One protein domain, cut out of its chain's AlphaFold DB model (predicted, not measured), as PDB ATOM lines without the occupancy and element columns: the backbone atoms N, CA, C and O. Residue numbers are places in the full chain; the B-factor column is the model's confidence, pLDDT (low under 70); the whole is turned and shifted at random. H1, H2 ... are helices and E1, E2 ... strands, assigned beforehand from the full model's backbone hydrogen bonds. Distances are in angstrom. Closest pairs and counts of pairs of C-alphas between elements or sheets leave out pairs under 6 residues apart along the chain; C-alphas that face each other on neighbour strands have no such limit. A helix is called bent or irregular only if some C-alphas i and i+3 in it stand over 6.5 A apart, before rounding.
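AT A GLANCE: This is residues 3 to 153 of the 252 residues of an uncharacterized protein of Burkholderia sp. TJI49 (UniProt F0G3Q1). One strongly twisted sheet of seven strands folds back on itself into a small, nearly closed barrel, with edge strands E2 and E8 coming together along its open seam. Helix H2 caps one end of it, the hairpin of E5 and E6 lies toward the other end, and H1 lies off to one side. The 151 printed residues hold, in chain order, E1 E2 E3 H1 E4 E5 E6 E7 E8 H2 E9; the mixed sheet runs E2 E1 E9 E3 E4 E7 E8. The class is mixed, helices and strands, with 64 of the 151 residues in named elements, under half. The whole is compact, with a radius of gyration of the C-alphas of 14.2 A, and rounded, spanning 37 by 37 by 32 A.

IN THESE COORDINATES: In the large sheet, E2 is residues 10 to 14, 12.6 A long; E1 is residues 3 to 6, from C-alpha 3 at (21.739, 34.415, 1.182). E9, residues 147 to 151, is 13.5 A long and ends with C-alpha 151 at (27.147, 37.644, 7.390). E3, residues 39 to 44, measures 15.4 A, and E4, residues 77 to 81, 12.9 A. E7 is residues 101 to 104 and E8 residues 115 to 117. E5 is residues 89 to 92 and E6 residues 95 to 98. H1, residues 51 to 62, measures 16.3 A; H2, residues 120 to 131, 16.1 A.

HOW THE PARTS SIT: The large sheet is a folded sheet, bent back into two leaves that face each other: E2 E1 E9 E3 and E7 E8, with E4 as the hinge. The hairpin E1 and E2 is antiparallel, with N 4 and O 12 at 2.8 A. E1 and E9 meet only at a point, C-alphas 6 and 149, 4.5 A. E9 and E3 are antiparallel, N 43 and O 147 at 2.9 A, as are E3 and E4, N 42 and O 80 at 2.8 A, and E4 and E7, N 102 and O 77 at 2.9 A. E7 and E8 are parallel, N 115 and O 101 at 2.8 A. The closest C-alphas of E2 and E8 are those of Ala 14 and Leu 117, 4.6 A. H2 is on the sheet at a height of 8.2 A; its closest C-alphas with E7 are Arg 120 and Pro 104, 5.3 A. The hairpin E5 and E6 is antiparallel, N 90 and O 97 at 2.8 A, and E6 runs on into E7 at 57 degrees. H1 is not on the sheet and is apart from H2. In both helices every O i to N i+4 pair is within hydrogen-bond range.

THE WHOLE: The C-alphas of Arg 67 and His 140 are the two farthest apart, 41.2 A. The printed part has no cut. The links E2 to E3, H1 to E4 and H2 to E9 are long; within the last, residues 136 to 137 pair antiparallel with 144 to 145. The mean pLDDT of the printed part is 83.5, with residues 47 to 53, 61 to 71, 108 to 109 and 152 to 153 under 70.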
ATOM      1  N   PRO A   3      21.565  35.732   0.597       86.81
ATOM      2  CA  PRO A   3      21.739  34.415   1.182       86.81
ATOM      3  C   PRO A   3      22.379  34.534   2.570       86.81
ATOM      4  O   PRO A   3      23.375  35.242   2.754       86.81
ATOM      5  N   LEU A   4      21.803  33.817   3.525       87.94
ATOM      6  CA  LEU A   4      22.264  33.637   4.892       87.94
ATOM      7  C   LEU A   4      22.678  32.183   5.075       87.94
ATOM      8  O   LEU A   4      21.835  31.295   4.998       87.94
ATOM      9  N   THR A   5      23.952  31.942   5.359       87.69
ATOM     10  CA  THR A   5      24.442  30.601   5.694       87.69
ATOM     11  C   THR A   5      24.563  30.464   7.207       87.69
ATOM     12  O   THR A   5      25.235  31.280   7.848       87.69
ATOM     13  N   ILE A   6      23.917  29.433   7.746       88.44
ATOM     14  CA  ILE A   6      24.001  29.028   9.150       88.44
ATOM     15  C   ILE A   6      24.742  27.694   9.193       88.44
ATOM     16  O   ILE A   6      24.378  26.752   8.479       88.44
ATOM     17  N   ASP A   7      25.799  27.632  10.001       85.81
ATOM     18  CA  ASP A   7      26.653  26.452  10.083       85.81
ATOM     19  C   ASP A   7      25.822  25.253  10.582       85.81
ATOM     20  O   ASP A   7      25.094  25.352  11.565       85.81
ATOM     21  N   GLY A   8      25.867  24.137   9.847       85.06
ATOM     22  CA  GLY A   8      25.093  22.923  10.145       85.06
ATOM     23  C   GLY A   8      23.640  22.901   9.646       85.06
ATOM     24  O   GLY A   8      23.078  21.817   9.528       85.06
ATOM     25  N   LEU A   9      23.035  24.045   9.296       87.38
ATOM     26  CA  LEU A   9      21.617  24.122   8.888       87.38
ATOM     27  C   LEU A   9      21.415  24.402   7.391       87.38
ATOM     28  O   LEU A   9      20.372  24.061   6.836       87.38
ATOM     29  N   GLY A  10      22.390  25.027   6.725       87.25
ATOM     30  CA  GLY A  10      22.328  25.332   5.293       87.25
ATOM     31  C   GLY A  10      22.181  26.823   4.987       87.25
ATOM     32  O   GLY A  10      22.631  27.677   5.751       87.25
ATOM     33  N   THR A  11      21.628  27.140   3.812       87.69
ATOM     34  CA  THR A  11      21.494  28.521   3.318       87.69
ATOM     35  C   THR A  11      20.030  28.900   3.124       87.69
ATOM     36  O   THR A  11      19.279  28.158   2.500       87.69
ATOM     37  N   PHE A  12      19.657  30.075   3.627       89.56
ATOM     38  CA  PHE A  12      18.301  30.619   3.619       89.56
ATOM     39  C   PHE A  12      18.295  32.022   3.017       89.56
ATOM     40  O   PHE A  12      19.294  32.737   3.084       89.56
ATOM     41  N   GLU A  13      17.166  32.455   2.464       90.94
ATOM     42  CA  GLU A  13      17.014  33.843   2.031       90.94
ATOM     43  C   GLU A  13      16.683  34.733   3.227       90.94
ATOM     44  O   GLU A  13      15.727  34.482   3.950       90.94
ATOM     45  N   ALA A  14      17.450  35.802   3.417       92.38
ATOM     46  CA  ALA A  14      17.231  36.776   4.477       92.38
ATOM     47  C   ALA A  14      17.488  38.202   3.972       92.38
ATOM     48  O   ALA A  14      17.892  38.447   2.829       92.38
ATOM     49  N   PHE A  15      17.257  39.183   4.829       91.94
ATOM     50  CA  PHE A  15      17.670  40.556   4.586       91.94
ATOM     51  C   PHE A  15      18.055  41.257   5.880       91.94
ATOM     52  O   PHE A  15      17.706  40.817   6.969       91.94
ATOM     53  N   SER A  16      18.781  42.362   5.744       91.75
ATOM     54  CA  SER A  16      19.171  43.207   6.865       91.75
ATOM     55  C   SER A  16      19.185  44.677   6.466       91.75
ATOM     56  O   SER A  16      19.508  44.999   5.318       91.75
ATOM     57  N   GLY A  17      18.860  45.560   7.405       89.62
ATOM     58  CA  GLY A  17      18.753  46.999   7.165       89.62
ATOM     59  C   GLY A  17      17.419  47.396   6.529       89.62
ATOM     60  O   GLY A  17      16.653  46.552   6.052       89.62
ATOM     61  N   ASN A  18      17.156  48.699   6.510       86.88
ATOM     62  CA  ASN A  18      15.855  49.265   6.172       86.88
ATOM     63  C   ASN A  18      15.920  50.239   4.985       86.88
ATOM     64  O   ASN A  18      16.964  50.834   4.703       86.88
ATOM     65  N   GLY A  19      14.789  50.407   4.294       87.50
ATOM     66  CA  GLY A  19      14.616  51.367   3.205       87.50
ATOM     67  C   GLY A  19      15.714  51.264   2.146       87.50
ATOM     68  O   GLY A  19      16.043  50.176   1.664       87.50
ATOM     69  N   ILE A  20      16.330  52.403   1.819       88.12
ATOM     70  CA  ILE A  20      17.404  52.482   0.819       88.12
ATOM     71  C   ILE A  20      18.696  51.770   1.245       88.12
ATOM     72  O   ILE A  20      19.549  51.526   0.400       88.12
ATOM     73  N   TYR A  21      18.864  51.426   2.524       88.00
ATOM     74  CA  TYR A  21      20.086  50.812   3.059       88.00
ATOM     75  C   TYR A  21      20.011  49.284   3.123       88.00
ATOM     76  O   TYR A  21      21.016  48.616   3.383       88.00
ATOM     77  N   ARG A  22      18.836  48.708   2.842       89.00
ATOM     78  CA  ARG A  22      18.591  47.266   2.892       89.00
ATOM     79  C   ARG A  22      19.607  46.496   2.046       89.00
ATOM     80  O   ARG A  22      19.751  46.721   0.846       89.00
ATOM     81  N   ASN A  23      20.301  45.553   2.680       88.94
ATOM     82  CA  ASN A  23      21.350  44.708   2.100       88.94
ATOM     83  C   ASN A  23      22.530  45.473   1.461       88.94
ATOM     84  O   ASN A  23      23.288  44.890   0.678       88.94
ATOM     85  N   ARG A  24      22.732  46.755   1.798       88.19
ATOM     86  CA  ARG A  24      23.872  47.557   1.325       88.19
ATOM     87  C   ARG A  24      25.018  47.510   2.330       88.19
ATOM     88  O   ARG A  24      25.092  48.317   3.247       88.19
ATOM     89  N   GLY A  25      25.946  46.571   2.141       83.56
ATOM     90  CA  GLY A  25      27.058  46.334   3.077       83.56
ATOM     91  C   GLY A  25      28.013  47.517   3.308       83.56
ATOM     92  O   GLY A  25      28.770  47.484   4.270       83.56
ATOM     93  N   GLY A  26      27.984  48.555   2.463       83.94
ATOM     94  CA  GLY A  26      28.715  49.811   2.690       83.94
ATOM     95  C   GLY A  26      28.023  50.775   3.663       83.94
ATOM     96  O   GLY A  26      28.622  51.758   4.075       83.94
ATOM     97  N   CYS A  27      26.778  50.497   4.050       86.88
ATOM     98  CA  CYS A  27      25.953  51.355   4.901       86.88
ATOM     99  C   CYS A  27      25.850  50.822   6.339       86.88
ATOM    100  O   CYS A  27      24.908  51.145   7.054       86.88
ATOM    101  N   THR A  28      26.787  49.979   6.782       86.75
ATOM    102  CA  THR A  28      26.759  49.350   8.119       86.75
ATOM    103  C   THR A  28      27.000  50.339   9.262       86.75
ATOM    104  O   THR A  28      26.672  50.034  10.403       86.75
ATOM    105  N   ALA A  29      27.525  51.530   8.970       87.00
ATOM    106  CA  ALA A  29      27.668  52.625   9.932       87.00
ATOM    107  C   ALA A  29      26.457  53.580   9.955       87.00
ATOM    108  O   ALA A  29      26.519  54.617  10.602       87.00
ATOM    109  N   VAL A  30      25.357  53.263   9.256       85.31
ATOM    110  CA  VAL A  30      24.113  54.047   9.342       85.31
ATOM    111  C   VAL A  30      23.341  53.599  10.589       85.31
ATOM    112  O   VAL A  30      22.936  52.429  10.634       85.31
ATOM    113  N   PRO A  31      23.125  54.481  11.587       84.19
ATOM    114  CA  PRO A  31      22.375  54.144  12.794       84.19
ATOM    115  C   PRO A  31      20.998  53.592  12.443       84.19
ATOM    116  O   PRO A  31      20.287  54.169  11.619       84.19
ATOM    117  N   ASP A  32      20.684  52.443  13.040       78.81
ATOM    118  CA  ASP A  32      19.452  51.651  12.928       78.81
ATOM    119  C   ASP A  32      19.032  51.205  11.522       78.81
ATOM    120  O   ASP A  32      18.639  50.064  11.348       78.81
ATOM    121  N   ASN A  33      19.191  52.000  10.473       86.44
ATOM    122  CA  ASN A  33      18.777  51.625   9.127       86.44
ATOM    123  C   ASN A  33      19.835  50.807   8.371       86.44
ATOM    124  O   ASN A  33      19.501  50.090   7.425       86.44
ATOM    125  N   GLY A  34      21.106  50.898   8.767       89.50
ATOM    126  CA  GLY A  34      22.193  50.149   8.144       89.50
ATOM    127  C   GLY A  34      22.069  48.641   8.378       89.50
ATOM    128  O   GLY A  34      21.664  48.235   9.470       89.50
ATOM    129  N   PRO A  35      22.463  47.785   7.416       92.25
ATOM    130  CA  PRO A  35      22.461  46.343   7.631       92.25
ATOM    131  C   PRO A  35      23.441  45.941   8.737       92.25
ATOM    132  O   PRO A  35      24.350  46.702   9.091       92.25
ATOM    133  N   ILE A  36      23.272  44.719   9.239       92.56
ATOM    134  CA  ILE A  36      24.204  44.088  10.163       92.56
ATOM    135  C   ILE A  36      25.619  44.130   9.560       92.56
ATOM    136  O   ILE A  36      25.792  43.817   8.371       92.56
ATOM    137  N   PRO A  37      26.651  44.509  10.333       90.19
ATOM    138  CA  PRO A  37      28.027  44.462   9.862       90.19
ATOM    139  C   PRO A  37      28.385  43.056   9.387       90.19
ATOM    140  O   PRO A  37      27.900  42.058   9.919       90.19
ATOM    141  N   ALA A  38      29.250  42.929   8.389       87.38
ATOM    142  CA  ALA A  38      29.747  41.602   8.068       87.38
ATOM    143  C   ALA A  38      30.683  41.101   9.158       87.38
ATOM    144  O   ALA A  38      31.398  41.854   9.826       87.38
ATOM    145  N   GLY A  39      30.712  39.786   9.256       88.06
ATOM    146  CA  GLY A  39      31.487  39.102  10.257       88.06
ATOM    147  C   GLY A  39      30.899  37.741  10.541       88.06
ATOM    148  O   GLY A  39      29.974  37.265   9.870       88.06
ATOM    149  N   LYS A  40      31.496  37.128  11.543       91.06
ATOM    150  CA  LYS A  40      30.995  35.930  12.177       91.06
ATOM    151  C   LYS A  40      30.172  36.367  13.387       91.06
ATOM    152  O   LYS A  40      30.560  37.310  14.070       91.06
ATOM    153  N   TYR A  41      29.036  35.718  13.589       93.75
ATOM    154  CA  TYR A  41      28.140  35.998  14.703       93.75
ATOM    155  C   TYR A  41      27.817  34.701  15.425       93.75
ATOM    156  O   TYR A  41      27.610  33.670  14.781       93.75
ATOM    157  N   TRP A  42      27.764  34.782  16.746       94.56
ATOM    158  CA  TRP A  42      27.253  33.739  17.616       94.56
ATOM    159  C   TRP A  42      25.742  33.881  17.729       94.56
ATOM    160  O   TRP A  42      25.232  34.982  17.943       94.56
ATOM    161  N   ILE A  43      25.036  32.768  17.556       95.12
ATOM    162  CA  ILE A  43      23.594  32.696  17.760       95.12
ATOM    163  C   ILE A  43      23.384  32.292  19.211       95.12
ATOM    164  O   ILE A  43      23.593  31.132  19.563       95.12
ATOM    165  N   VAL A  44      23.017  33.250  20.050       92.75
ATOM    166  CA  VAL A  44      22.894  33.045  21.498       92.75
ATOM    167  C   VAL A  44      21.425  33.123  21.928       92.75
ATOM    168  O   VAL A  44      20.606  33.737  21.223       92.75
ATOM    169  N   PRO A  45      21.059  32.504  23.069       88.19
ATOM    170  CA  PRO A  45      19.773  32.752  23.705       88.19
ATOM    171  C   PRO A  45      19.549  34.247  23.870       88.19
ATOM    172  O   PRO A  45      20.499  35.007  24.063       88.19
ATOM    173  N   ARG A  46      18.291  34.678  23.788       77.81
ATOM    174  CA  ARG A  46      17.969  36.083  23.986       77.81
ATOM    175  C   ARG A  46      18.402  36.499  25.404       77.81
ATOM    176  O   ARG A  46      17.842  35.984  26.370       77.81
ATOM    177  N   PRO A  47      19.374  37.407  25.548       64.94
ATOM    178  CA  PRO A  47      19.927  37.738  26.845       64.94
ATOM    179  C   PRO A  47      18.996  38.689  27.589       64.94
ATOM    180  O   PRO A  47      18.499  39.673  27.038       64.94
ATOM    181  N   THR A  48      18.837  38.443  28.882       55.19
ATOM    182  CA  THR A  48      18.342  39.395  29.879       55.19
ATOM    183  C   THR A  48      19.472  40.351  30.270       55.19
ATOM    184  O   THR A  48      19.913  40.379  31.415       55.19
ATOM    185  N   GLY A  49      19.996  41.125  29.311       60.59
ATOM    186  CA  GLY A  49      21.001  42.163  29.587       60.59
ATOM    187  C   GLY A  49      20.515  43.211  30.605       60.59
ATOM    188  O   GLY A  49      19.411  43.122  31.143       60.59
ATOM    189  N   GLY A  50      21.301  44.259  30.864       62.59
ATOM    190  CA  GLY A  50      20.869  45.342  31.760       62.59
ATOM    191  C   GLY A  50      19.560  46.011  31.300       62.59
ATOM    192  O   GLY A  50      19.269  46.066  30.104       62.59
ATOM    193  N   VAL A  51      18.785  46.569  32.239       66.31
ATOM    194  CA  VAL A  51      17.445  47.158  31.992       66.31
ATOM    195  C   VAL A  51      17.427  48.128  30.800       66.31
ATOM    196  O   VAL A  51      16.499  48.107  29.997       66.31
ATOM    197  N   ARG A  52      18.481  48.940  30.633       66.88
ATOM    198  CA  ARG A  52      18.615  49.882  29.505       66.88
ATOM    199  C   ARG A  52      18.706  49.183  28.144       66.88
ATOM    200  O   ARG A  52      18.025  49.594  27.210       66.88
ATOM    201  N   SER A  53      19.502  48.119  28.042       66.38
ATOM    202  CA  SER A  53      19.638  47.315  26.819       66.38
ATOM    203  C   SER A  53      18.321  46.619  26.481       66.38
ATOM    204  O   SER A  53      17.918  46.607  25.321       66.38
ATOM    205  N   GLN A  54      17.612  46.101  27.491       71.56
ATOM    206  CA  GLN A  54      16.300  45.481  27.295       71.56
ATOM    207  C   GLN A  54      15.258  46.489  26.802       71.56
ATOM    208  O   GLN A  54      14.531  46.196  25.856       71.56
ATOM    209  N   ALA A  55      15.220  47.687  27.393       72.00
ATOM    210  CA  ALA A  55      14.326  48.755  26.957       72.00
ATOM    211  C   ALA A  55      14.619  49.179  25.509       72.00
ATOM    212  O   ALA A  55      13.699  49.319  24.706       72.00
ATOM    213  N   TYR A  56      15.896  49.321  25.143       70.50
ATOM    214  CA  TYR A  56      16.283  49.683  23.781       70.50
ATOM    215  C   TYR A  56      15.973  48.580  22.758       70.50
ATOM    216  O   TYR A  56      15.442  48.869  21.685       70.50
ATOM    217  N   ALA A  57      16.234  47.312  23.097       72.19
ATOM    218  CA  ALA A  57      15.825  46.172  22.278       72.19
ATOM    219  C   ALA A  57      14.307  46.157  22.079       72.19
ATOM    220  O   ALA A  57      13.840  46.057  20.952       72.19
ATOM    221  N   TRP A  58      13.538  46.337  23.155       73.88
ATOM    222  CA  TRP A  58      12.082  46.394  23.080       73.88
ATOM    223  C   TRP A  58      11.606  47.496  22.123       73.88
ATOM    224  O   TRP A  58      10.779  47.215  21.262       73.88
ATOM    225  N   ILE A  59      12.179  48.705  22.189       74.00
ATOM    226  CA  ILE A  59      11.846  49.802  21.260       74.00
ATOM    227  C   ILE A  59      12.106  49.390  19.806       74.00
ATOM    228  O   ILE A  59      11.249  49.597  18.943       74.00
ATOM    229  N   LYS A  60      13.268  48.790  19.523       72.62
ATOM    230  CA  LYS A  60      13.616  48.331  18.169       72.62
ATOM    231  C   LYS A  60      12.675  47.255  17.654       72.62
ATOM    232  O   LYS A  60      12.318  47.269  16.477       72.62
ATOM    233  N   ASP A  61      12.269  46.341  18.525       69.88
ATOM    234  CA  ASP A  61      11.408  45.235  18.141       69.88
ATOM    235  C   ASP A  61       9.960  45.701  17.898       69.88
ATOM    236  O   ASP A  61       9.306  45.231  16.966       69.88
ATOM    237  N   GLN A  62       9.461  46.654  18.700       66.19
ATOM    238  CA  GLN A  62       8.089  47.182  18.617       66.19
ATOM    239  C   GLN A  62       7.813  48.020  17.361       66.19
ATOM    240  O   GLN A  62       6.656  48.283  17.026       66.19
ATOM    241  N   TRP A  63       8.851  48.417  16.622       64.62
ATOM    242  CA  TRP A  63       8.700  49.236  15.417       64.62
ATOM    243  C   TRP A  63       7.882  48.539  14.311       64.62
ATOM    244  O   TRP A  63       7.211  49.201  13.525       64.62
ATOM    245  N   ASN A  64       7.888  47.199  14.267       53.81
ATOM    246  CA  ASN A  64       7.141  46.410  13.277       53.81
ATOM    247  C   ASN A  64       5.694  46.090  13.683       53.81
ATOM    248  O   ASN A  64       4.893  45.675  12.845       53.81
ATOM    249  N   THR A  65       5.347  46.256  14.959       52.53
ATOM    250  CA  THR A  65       4.084  45.774  15.540       52.53
ATOM    251  C   THR A  65       2.916  46.726  15.280       52.53
ATOM    252  O   THR A  65       1.759  46.326  15.336       52.53
ATOM    253  N   LEU A  66       3.207  47.985  14.941       49.81
ATOM    254  CA  LEU A  66       2.202  49.037  14.780       49.81
ATOM    255  C   LEU A  66       1.429  48.977  13.448       49.81
ATOM    256  O   LEU A  66       0.423  49.672  13.313       49.81
ATOM    257  N   ARG A  67       1.857  48.168  12.462       47.31
ATOM    258  CA  ARG A  67       1.214  48.056  11.131       47.31
ATOM    259  C   ARG A  67       1.246  46.638  10.534       47.31
ATOM    260  O   ARG A  67       1.588  46.444   9.371       47.31
ATOM    261  N   GLY A  68       0.880  45.630  11.325       54.19
ATOM    262  CA  GLY A  68       0.600  44.273  10.840       54.19
ATOM    263  C   GLY A  68       0.697  43.211  11.932       54.19
ATOM    264  O   GLY A  68       0.666  43.531  13.116       54.19
ATOM    265  N   ASN A  69       0.798  41.938  11.542       58.09
ATOM    266  CA  ASN A  69       0.827  40.839  12.508       58.09
ATOM    267  C   ASN A  69       2.111  40.890  13.345       58.09
ATOM    268  O   ASN A  69       3.222  40.786  12.811       58.09
ATOM    269  N   ALA A  70       1.934  41.026  14.659       61.69
ATOM    270  CA  ALA A  70       3.002  40.938  15.637       61.69
ATOM    271  C   ALA A  70       3.693  39.574  15.536       61.69
ATOM    272  O   ALA A  70       3.046  38.527  15.512       61.69
ATOM    273  N   THR A  71       5.019  39.569  15.487       69.31
ATOM    274  CA  THR A  71       5.800  38.346  15.682       69.31
ATOM    275  C   THR A  71       6.098  38.184  17.161       69.31
ATOM    276  O   THR A  71       6.459  39.158  17.806       69.31
ATOM    277  N   ASP A  72       6.015  36.970  17.695       78.25
ATOM    278  CA  ASP A  72       6.469  36.714  19.062       78.25
ATOM    279  C   ASP A  72       7.990  36.924  19.177       78.25
ATOM    280  O   ASP A  72       8.781  36.187  18.583       78.25
ATOM    281  N   HIS A  73       8.402  37.960  19.914       80.81
ATOM    282  CA  HIS A  73       9.812  38.300  20.099       80.81
ATOM    283  C   HIS A  73      10.526  37.345  21.071       80.81
ATOM    284  O   HIS A  73      11.757  37.345  21.129       80.81
ATOM    285  N   SER A  74       9.792  36.532  21.841       81.94
ATOM    286  CA  SER A  74      10.378  35.495  22.702       81.94
ATOM    287  C   SER A  74      11.029  34.373  21.887       81.94
ATOM    288  O   SER A  74      11.939  33.697  22.360       81.94
ATOM    289  N   GLU A  75      10.614  34.209  20.629       88.31
ATOM    290  CA  GLU A  75      11.177  33.208  19.731       88.31
ATOM    291  C   GLU A  75      12.521  33.619  19.118       88.31
ATOM    292  O   GLU A  75      13.185  32.779  18.508       88.31
ATOM    293  N   TRP A  76      12.902  34.894  19.221       91.19
ATOM    294  CA  TRP A  76      14.054  35.461  18.523       91.19
ATOM    295  C   TRP A  76      15.372  35.086  19.195       91.19
ATOM    296  O   TRP A  76      15.458  34.972  20.416       91.19
ATOM    297  N   PHE A  77      16.431  35.000  18.394       93.62
ATOM    298  CA  PHE A  77      17.792  34.829  18.903       93.62
ATOM    299  C   PHE A  77      18.553  36.147  18.868       93.62
ATOM    300  O   PHE A  77      18.332  36.971  17.974       93.62
ATOM    301  N   ALA A  78      19.485  36.326  19.799       93.00
ATOM    302  CA  ALA A  78      20.454  37.408  19.712       93.00
ATOM    303  C   ALA A  78      21.655  36.993  18.858       93.00
ATOM    304  O   ALA A  78      22.016  35.816  18.772       93.00
ATOM    305  N   LEU A  79      22.247  37.983  18.192       94.12
ATOM    306  CA  LEU A  79      23.400  37.817  17.320       94.12
ATOM    307  C   LEU A  79      24.560  38.633  17.862       94.12
ATOM    308  O   LEU A  79      24.629  39.842  17.644       94.12
ATOM    309  N   TYR A  80      25.480  37.957  18.540       92.62
ATOM    310  CA  TYR A  80      26.652  38.593  19.129       92.62
ATOM    311  C   TYR A  80      27.813  38.517  18.158       92.62
ATOM    312  O   TYR A  80      28.112  37.451  17.606       92.62
ATOM    313  N   ARG A  81      28.442  39.657  17.888       92.06
ATOM    314  CA  ARG A  81      29.514  39.718  16.902       92.06
ATOM    315  C   ARG A  81      30.762  39.043  17.459       92.06
ATOM    316  O   ARG A  81      31.119  39.206  18.613       92.06
ATOM    317  N   ASP A  82      31.444  38.279  16.616       90.12
ATOM    318  CA  ASP A  82      32.758  37.733  16.941       90.12
ATOM    319  C   ASP A  82      33.852  38.754  16.575       90.12
ATOM    320  O   ASP A  82      34.531  38.606  15.554       90.12
ATOM    321  N   ASP A  83      33.955  39.840  17.350       83.88
ATOM    322  CA  ASP A  83      34.924  40.938  17.156       83.88
ATOM    323  C   ASP A  83      35.938  41.093  18.310       83.88
ATOM    324  O   ASP A  83      36.696  42.060  18.352       83.88
ATOM    325  N   GLY A  84      36.007  40.097  19.196       80.81
ATOM    326  CA  GLY A  84      36.888  40.078  20.368       80.81
ATOM    327  C   GLY A  84      36.157  40.364  21.678       80.81
ATOM    328  O   GLY A  84      36.603  39.876  22.715       80.81
ATOM    329  N   MET A  85      35.009  41.048  21.626       82.69
ATOM    330  CA  MET A  85      34.092  41.226  22.755       82.69
ATOM    331  C   MET A  85      32.744  40.608  22.380       82.69
ATOM    332  O   MET A  85      32.052  41.075  21.487       82.69
ATOM    333  N   ILE A  86      32.398  39.482  23.009       88.00
ATOM    334  CA  ILE A  86      31.176  38.746  22.663       88.00
ATOM    335  C   ILE A  86      30.016  39.309  23.483       88.00
ATOM    336  O   ILE A  86      29.664  38.772  24.531       88.00
ATOM    337  N   ASP A  87      29.450  40.413  23.007       86.25
ATOM    338  CA  ASP A  87      28.330  41.106  23.635       86.25
ATOM    339  C   ASP A  87      27.289  41.584  22.598       86.25
ATOM    340  O   ASP A  87      27.340  41.233  21.412       86.25
ATOM    341  N   ASP A  88      26.272  42.311  23.070       87.19
ATOM    342  CA  ASP A  88      25.143  42.767  22.252       87.19
ATOM    343  C   ASP A  88      25.398  44.120  21.566       87.19
ATOM    344  O   ASP A  88      24.473  44.736  21.027       87.19
ATOM    345  N   GLU A  89      26.630  44.615  21.603       85.69
ATOM    346  CA  GLU A  89      27.039  45.885  21.029       85.69
ATOM    347  C   GLU A  89      28.288  45.706  20.155       85.69
ATOM    348  O   GLU A  89      28.986  44.704  20.167       85.69
ATOM    349  N   THR A  90      28.534  46.651  19.259       84.75
ATOM    350  CA  THR A  90      29.744  46.664  18.436       84.75
ATOM    351  C   THR A  90      29.949  48.060  17.878       84.75
ATOM    352  O   THR A  90      28.994  48.798  17.631       84.75
ATOM    353  N   TRP A  91      31.198  48.424  17.624       82.19
ATOM    354  CA  TRP A  91      31.550  49.737  17.099       82.19
ATOM    355  C   TRP A  91      31.964  49.642  15.635       82.19
ATOM    356  O   TRP A  91      32.860  48.881  15.264       82.19
ATOM    357  N   ILE A  92      31.311  50.435  14.784       78.00
ATOM    358  CA  ILE A  92      31.570  50.502  13.343       78.00
ATOM    359  C   ILE A  92      31.890  51.946  12.983       78.00
ATOM    360  O   ILE A  92      30.997  52.786  12.962       78.00
ATOM    361  N   ASN A  93      33.155  52.243  12.681       78.00
ATOM    362  CA  ASN A  93      33.605  53.591  12.306       78.00
ATOM    363  C   ASN A  93      33.176  54.676  13.318       78.00
ATOM    364  O   ASN A  93      32.687  55.731  12.927       78.00
ATOM    365  N   GLY A  94      33.296  54.394  14.620       74.69
ATOM    366  CA  GLY A  94      32.880  55.316  15.686       74.69
ATOM    367  C   GLY A  94      31.371  55.359  15.957       74.69
ATOM    368  O   GLY A  94      30.942  56.081  16.849       74.69
ATOM    369  N   VAL A  95      30.564  54.570  15.242       76.25
ATOM    370  CA  VAL A  95      29.123  54.427  15.484       76.25
ATOM    371  C   VAL A  95      28.861  53.140  16.258       76.25
ATOM    372  O   VAL A  95      29.158  52.047  15.770       76.25
ATOM    373  N   GLN A  96      28.268  53.263  17.443       83.38
ATOM    374  CA  GLN A  96      27.778  52.120  18.206       83.38
ATOM    375  C   GLN A  96      26.567  51.506  17.492       83.38
ATOM    376  O   GLN A  96      25.602  52.179  17.128       83.38
ATOM    377  N   ARG A  97      26.628  50.202  17.267       88.44
ATOM    378  CA  ARG A  97      25.550  49.364  16.743       88.44
ATOM    379  C   ARG A  97      25.356  48.199  17.709       88.44
ATOM    380  O   ARG A  97      26.180  47.976  18.583       88.44
ATOM    381  N   GLY A  98      24.275  47.447  17.552       88.56
ATOM    382  CA  GLY A  98      23.996  46.337  18.454       88.56
ATOM    383  C   GLY A  98      22.526  45.976  18.502       88.56
ATOM    384  O   GLY A  98      21.733  46.450  17.677       88.56
ATOM    385  N   GLN A  99      22.183  45.162  19.500       88.06
ATOM    386  CA  GLN A  99      20.867  44.564  19.691       88.06
ATOM    387  C   GLN A  99      20.426  43.787  18.450       88.06
ATOM    388  O   GLN A  99      19.265  43.822  18.046       88.06
ATOM    389  N   PHE A 100      21.376  43.120  17.793       91.44
ATOM    390  CA  PHE A 100      21.099  42.400  16.562       91.44
ATOM    391  C   PHE A 100      20.344  41.114  16.870       91.44
ATOM    392  O   PHE A 100      20.683  40.377  17.801       91.44
ATOM    393  N   ARG A 101      19.313  40.840  16.072       92.69
ATOM    394  CA  ARG A 101      18.450  39.671  16.240       92.69
ATOM    395  C   ARG A 101      18.386  38.843  14.969       92.69
ATOM    396  O   ARG A 101      18.497  39.380  13.866       92.69
ATOM    397  N   LEU A 102      18.173  37.545  15.134       93.31
ATOM    398  CA  LEU A 102      17.685  36.656  14.087       93.31
ATOM    399  C   LEU A 102      16.192  36.446  14.319       93.31
ATOM    400  O   LEU A 102      15.804  35.892  15.349       93.31
ATOM    401  N   HIS A 103      15.366  36.895  13.380       91.75
ATOM    402  CA  HIS A 103      13.916  36.882  13.551       91.75
ATOM    403  C   HIS A 103      13.168  36.768  12.214       91.75
ATOM    404  O   HIS A 103      13.737  37.076  11.162       91.75
ATOM    405  N   PRO A 104      11.896  36.333  12.208       91.88
ATOM    406  CA  PRO A 104      11.069  36.390  11.015       91.88
ATOM    407  C   PRO A 104      10.627  37.832  10.748       91.88
ATOM    408  O   PRO A 104      10.572  38.665  11.654       91.88
ATOM    409  N   ALA A 105      10.277  38.129   9.502       88.06
ATOM    410  CA  ALA A 105       9.588  39.360   9.162       88.06
ATOM    411  C   ALA A 105       8.235  39.407   9.895       88.06
ATOM    412  O   ALA A 105       7.483  38.431   9.886       88.06
ATOM    413  N   GLY A 106       7.951  40.540  10.534       78.00
ATOM    414  CA  GLY A 106       6.643  40.903  11.081       78.00
ATOM    415  C   GLY A 106       6.180  42.219  10.466       78.00
ATOM    416  O   GLY A 106       7.020  42.982   9.985       78.00
ATOM    417  N   GLY A 107       4.872  42.486  10.466       73.25
ATOM    418  CA  GLY A 107       4.307  43.729   9.922       73.25
ATOM    419  C   GLY A 107       4.838  44.115   8.530       73.25
ATOM    420  O   GLY A 107       4.814  43.304   7.606       73.25
ATOM    421  N   GLU A 108       5.359  45.343   8.400       67.56
ATOM    422  CA  GLU A 108       5.956  45.899   7.167       67.56
ATOM    423  C   GLU A 108       7.317  45.271   6.781       67.56
ATOM    424  O   GLU A 108       7.892  45.595   5.739       67.56
ATOM    425  N   GLY A 109       7.862  44.363   7.597       68.69
ATOM    426  CA  GLY A 109       9.137  43.703   7.325       68.69
ATOM    427  C   GLY A 109      10.344  44.640   7.434       68.69
ATOM    428  O   GLY A 109      11.306  44.482   6.676       68.69
ATOM    429  N   VAL A 110      10.313  45.606   8.358       74.44
ATOM    430  CA  VAL A 110      11.443  46.503   8.641       74.44
ATOM    431  C   VAL A 110      12.520  45.758   9.428       74.44
ATOM    432  O   VAL A 110      12.241  44.991  10.350       74.44
ATOM    433  N   SER A 111      13.782  45.997   9.070       78.31
ATOM    434  CA  SER A 111      14.947  45.441   9.755       78.31
ATOM    435  C   SER A 111      15.870  46.567  10.195       78.31
ATOM    436  O   SER A 111      16.553  47.168   9.363       78.31
ATOM    437  N   LEU A 112      15.931  46.842  11.500       83.69
ATOM    438  CA  LEU A 112      16.808  47.877  12.063       83.69
ATOM    439  C   LEU A 112      18.265  47.391  12.230       83.69
ATOM    440  O   LEU A 112      18.920  47.572  13.260       83.69
ATOM    441  N   GLY A 113      18.763  46.715  11.192       86.56
ATOM    442  CA  GLY A 113      20.075  46.075  11.163       86.56
ATOM    443  C   GLY A 113      20.094  44.637  11.675       86.56
ATOM    444  O   GLY A 113      21.163  44.050  11.734       86.56
ATOM    445  N   CYS A 114      18.948  44.044  12.004       91.19
ATOM    446  CA  CYS A 114      18.827  42.622  12.337       91.19
ATOM    447  C   CYS A 114      18.972  41.721  11.098       91.19
ATOM    448  O   CYS A 114      18.986  42.200   9.965       91.19
ATOM    449  N   ILE A 115      19.066  40.407  11.287       92.88
ATOM    450  CA  ILE A 115      18.897  39.436  10.202       92.88
ATOM    451  C   ILE A 115      17.442  38.974  10.211       92.88
ATOM    452  O   ILE A 115      16.991  38.308  11.141       92.88
ATOM    453  N   THR A 116      16.714  39.333   9.158       92.00
ATOM    454  CA  THR A 116      15.273  39.115   9.056       92.00
ATOM    455  C   THR A 116      14.957  38.094   7.968       92.00
ATOM    456  O   THR A 116      15.365  38.247   6.812       92.00
ATOM    457  N   LEU A 117      14.224  37.046   8.337       92.44
ATOM    458  CA  LEU A 117      13.785  35.972   7.446       92.44
ATOM    459  C   LEU A 117      12.400  36.333   6.892       92.44
ATOM    460  O   LEU A 117      11.465  36.469   7.675       92.44
ATOM    461  N   PRO A 118      12.212  36.477   5.570       90.06
ATOM    462  CA  PRO A 118      10.900  36.791   5.003       90.06
ATOM    463  C   PRO A 118       9.874  35.675   5.244       90.06
ATOM    464  O   PRO A 118       8.687  35.946   5.371       90.06
ATOM    465  N   SER A 119      10.333  34.425   5.329       90.62
ATOM    466  CA  SER A 119       9.504  33.243   5.559       90.62
ATOM    467  C   SER A 119       9.491  32.877   7.044       90.62
ATOM    468  O   SER A 119      10.516  32.482   7.605       90.62
ATOM    469  N   ARG A 120       8.317  32.958   7.691       90.56
ATOM    470  CA  ARG A 120       8.132  32.468   9.072       90.56
ATOM    471  C   ARG A 120       8.379  30.964   9.171       90.56
ATOM    472  O   ARG A 120       8.911  30.511  10.176       90.56
ATOM    473  N   VAL A 121       8.041  30.204   8.129       92.81
ATOM    474  CA  VAL A 121       8.278  28.753   8.075       92.81
ATOM    475  C   VAL A 121       9.774  28.451   8.118       92.81
ATOM    476  O   VAL A 121      10.200  27.608   8.902       92.81
ATOM    477  N   ASP A 122      10.587  29.169   7.341       94.38
ATOM    478  CA  ASP A 122      12.040  28.969   7.366       94.38
ATOM    479  C   ASP A 122      12.646  29.412   8.693       94.38
ATOM    480  O   ASP A 122      13.503  28.717   9.236       94.38
ATOM    481  N   PHE A 123      12.144  30.504   9.275       94.81
ATOM    482  CA  PHE A 123      12.528  30.888  10.629       94.81
ATOM    483  C   PHE A 123      12.218  29.788  11.654       94.81
ATOM    484  O   PHE A 123      13.085  29.450  12.453       94.81
ATOM    485  N   LEU A 124      11.024  29.189  11.623       94.94
ATOM    486  CA  LEU A 124      10.650  28.117  12.551       94.94
ATOM    487  C   LEU A 124      11.482  26.845  12.341       94.94
ATOM    488  O   LEU A 124      11.844  26.195  13.320       94.94
ATOM    489  N   ARG A 125      11.847  26.518  11.093       95.25
ATOM    490  CA  ARG A 125      12.791  25.428  10.788       95.25
ATOM    491  C   ARG A 125      14.156  25.688  11.414       95.25
ATOM    492  O   ARG A 125      14.679  24.820  12.108       95.25
ATOM    493  N   ILE A 126      14.698  26.892  11.214       95.31
ATOM    494  CA  ILE A 126      15.976  27.308  11.801       95.31
ATOM    495  C   ILE A 126      15.898  27.253  13.326       95.31
ATOM    496  O   ILE A 126      16.740  26.629  13.961       95.31
ATOM    497  N   ARG A 127      14.867  27.866  13.913       95.12
ATOM    498  CA  ARG A 127      14.660  27.912  15.361       95.12
ATOM    499  C   ARG A 127      14.586  26.517  15.960       95.12
ATOM    500  O   ARG A 127      15.271  26.253  16.939       95.12
ATOM    501  N   SER A 128      13.775  25.637  15.376       95.62
ATOM    502  CA  SER A 128      13.650  24.261  15.847       95.62
ATOM    503  C   SER A 128      15.004  23.553  15.815       95.62
ATOM    504  O   SER A 128      15.428  23.017  16.832       95.62
ATOM    505  N   ALA A 129      15.738  23.629  14.702       94.94
ATOM    506  CA  ALA A 129      17.055  23.005  14.594       94.94
ATOM    507  C   ALA A 129      18.070  23.563  15.614       94.94
ATOM    508  O   ALA A 129      18.781  22.790  16.255       94.94
ATOM    509  N   LEU A 130      18.103  24.883  15.823       94.62
ATOM    510  CA  LEU A 130      18.988  25.519  16.804       94.62
ATOM    511  C   LEU A 130      18.666  25.088  18.240       94.62
ATOM    512  O   LEU A 130      19.576  24.758  18.989       94.62
ATOM    513  N   LEU A 131      17.385  25.040  18.618       94.00
ATOM    514  CA  LEU A 131      16.973  24.654  19.974       94.00
ATOM    515  C   LEU A 131      17.246  23.181  20.306       94.00
ATOM    516  O   LEU A 131      17.331  22.841  21.480       94.00
ATOM    517  N   HIS A 132      17.397  22.321  19.296       94.31
ATOM    518  CA  HIS A 132      17.770  20.913  19.469       94.31
ATOM    519  C   HIS A 132      19.278  20.666  19.299       94.31
ATOM    520  O   HIS A 132      19.719  19.519  19.298       94.31
ATOM    521  N   THR A 133      20.076  21.723  19.126       90.62
ATOM    522  CA  THR A 133      21.530  21.616  18.991       90.62
ATOM    523  C   THR A 133      22.201  21.675  20.361       90.62
ATOM    524  O   THR A 133      21.776  22.417  21.248       90.62
ATOM    525  N   THR A 134      23.282  20.914  20.531       90.62
ATOM    526  CA  THR A 134      24.147  21.020  21.708       90.62
ATOM    527  C   THR A 134      24.778  22.406  21.769       90.62
ATOM    528  O   THR A 134      25.405  22.848  20.806       90.62
ATOM    529  N   LEU A 135      24.636  23.074  22.911       90.62
ATOM    530  CA  LEU A 135      25.241  24.379  23.133       90.62
ATOM    531  C   LEU A 135      26.769  24.302  23.059       90.62
ATOM    532  O   LEU A 135      27.394  23.355  23.540       90.62
ATOM    533  N   LEU A 136      27.360  25.319  22.442       89.69
ATOM    534  CA  LEU A 136      28.798  25.468  22.281       89.69
ATOM    535  C   LEU A 136      29.265  26.720  23.025       89.69
ATOM    536  O   LEU A 136      28.618  27.763  22.902       89.69
ATOM    537  N   PRO A 137      30.419  26.675  23.711       91.75
ATOM    538  CA  PRO A 137      30.968  27.862  24.345       91.75
ATOM    539  C   PRO A 137      31.347  28.903  23.284       91.75
ATOM    540  O   PRO A 137      32.089  28.629  22.330       91.75
ATOM    541  N   ALA A 138      30.869  30.132  23.458       88.06
ATOM    542  CA  ALA A 138      31.168  31.267  22.597       88.06
ATOM    543  C   ALA A 138      32.557  31.837  22.938       88.06
ATOM    544  O   ALA A 138      32.704  32.919  23.513       88.06
ATOM    545  N   ARG A 139      33.608  31.086  22.587       87.25
ATOM    546  CA  ARG A 139      35.011  31.350  22.968       87.25
ATOM    547  C   ARG A 139      35.197  31.386  24.494       87.25
ATOM    548  O   ARG A 139      34.712  30.509  25.194       87.25
ATOM    549  N   HIS A 140      35.921  32.387  24.995       84.44
ATOM    550  CA  HIS A 140      36.227  32.609  26.408       84.44
ATOM    551  C   HIS A 140      35.264  33.613  27.062       84.44
ATOM    552  O   HIS A 140      35.600  34.200  28.082       84.44
ATOM    553  N   SER A 141      34.091  33.854  26.462       82.88
ATOM    554  CA  SER A 141      33.120  34.835  26.974       82.88
ATOM    555  C   SER A 141      32.302  34.333  28.167       82.88
ATOM    556  O   SER A 141      31.659  35.133  28.837       82.88
ATOM    557  N   GLY A 142      32.298  33.020  28.422       86.38
ATOM    558  CA  GLY A 142      31.407  32.392  29.402       86.38
ATOM    559  C   GLY A 142      29.952  32.279  28.931       86.38
ATOM    560  O   GLY A 142      29.096  31.888  29.718       86.38
ATOM    561  N   LEU A 143      29.666  32.618  27.669       88.31
ATOM    562  CA  LEU A 143      28.349  32.462  27.058       88.31
ATOM    563  C   LEU A 143      28.260  31.156  26.278       88.31
ATOM    564  O   LEU A 143      29.215  30.751  25.614       88.31
ATOM    565  N   ASP A 144      27.065  30.580  26.274       92.50
ATOM    566  CA  ASP A 144      26.707  29.451  25.429       92.50
ATOM    567  C   ASP A 144      25.955  29.916  24.177       92.50
ATOM    568  O   ASP A 144      25.126  30.830  24.213       92.50
ATOM    569  N   ALA A 145      26.234  29.266  23.050       93.75
ATOM    570  CA  ALA A 145      25.639  29.565  21.756       93.75
ATOM    571  C   ALA A 145      25.055  28.307  21.105       93.75
ATOM    572  O   ALA A 145      25.640  27.228  21.165       93.75
ATOM    573  N   TYR A 146      23.939  28.471  20.396       94.44
ATOM    574  CA  TYR A 146      23.329  27.419  19.574       94.44
ATOM    575  C   TYR A 146      24.126  27.127  18.300       94.44
ATOM    576  O   TYR A 146      23.965  26.081  17.682       94.44
ATOM    577  N   GLY A 147      24.954  28.076  17.862       92.62
ATOM    578  CA  GLY A 147      25.737  27.940  16.644       92.62
ATOM    579  C   GLY A 147      26.321  29.259  16.170       92.62
ATOM    580  O   GLY A 147      26.360  30.260  16.892       92.62
ATOM    581  N   GLN A 148      26.788  29.254  14.925       92.38
ATOM    582  CA  GLN A 148      27.409  30.404  14.283       92.38
ATOM    583  C   GLN A 148      26.753  30.664  12.929       92.38
ATOM    584  O   GLN A 148      26.371  29.743  12.203       92.38
ATOM    585  N   LEU A 149      26.656  31.939  12.568       90.81
ATOM    586  CA  LEU A 149      26.308  32.350  11.214       90.81
ATOM    587  C   LEU A 149      27.350  33.307  10.657       90.81
ATOM    588  O   LEU A 149      28.065  34.007  11.386       90.81
ATOM    589  N   ARG A 150      27.426  33.362   9.327       83.81
ATOM    590  CA  ARG A 150      28.342  34.262   8.628       83.81
ATOM    591  C   ARG A 150      27.571  35.270   7.792       83.81
ATOM    592  O   ARG A 150      27.082  34.953   6.708       83.81
ATOM    593  N   SER A 151      27.582  36.527   8.230       75.38
ATOM    594  CA  SER A 151      27.147  37.644   7.390       75.38
ATOM    595  C   SER A 151      28.249  37.941   6.371       75.38
ATOM    596  O   SER A 151      29.252  38.600   6.654       75.38
ATOM    597  N   SER A 152      28.120  37.362   5.178       58.06
ATOM    598  CA  SER A 152      29.178  37.314   4.165       58.06
ATOM    599  C   SER A 152      28.951  38.303   3.020       58.06
ATOM    600  O   SER A 152      28.920  37.919   1.855       58.06
ATOM    601  N   ARG A 153      28.854  39.611   3.312       55.94
ATOM    602  CA  ARG A 153      28.879  40.627   2.235       55.94
ATOM    603  C   ARG A 153      29.850  41.810   2.367       55.94
ATOM    604  O   ARG A 153      30.045  42.464   1.349       55.94
TER     605      ARG A 153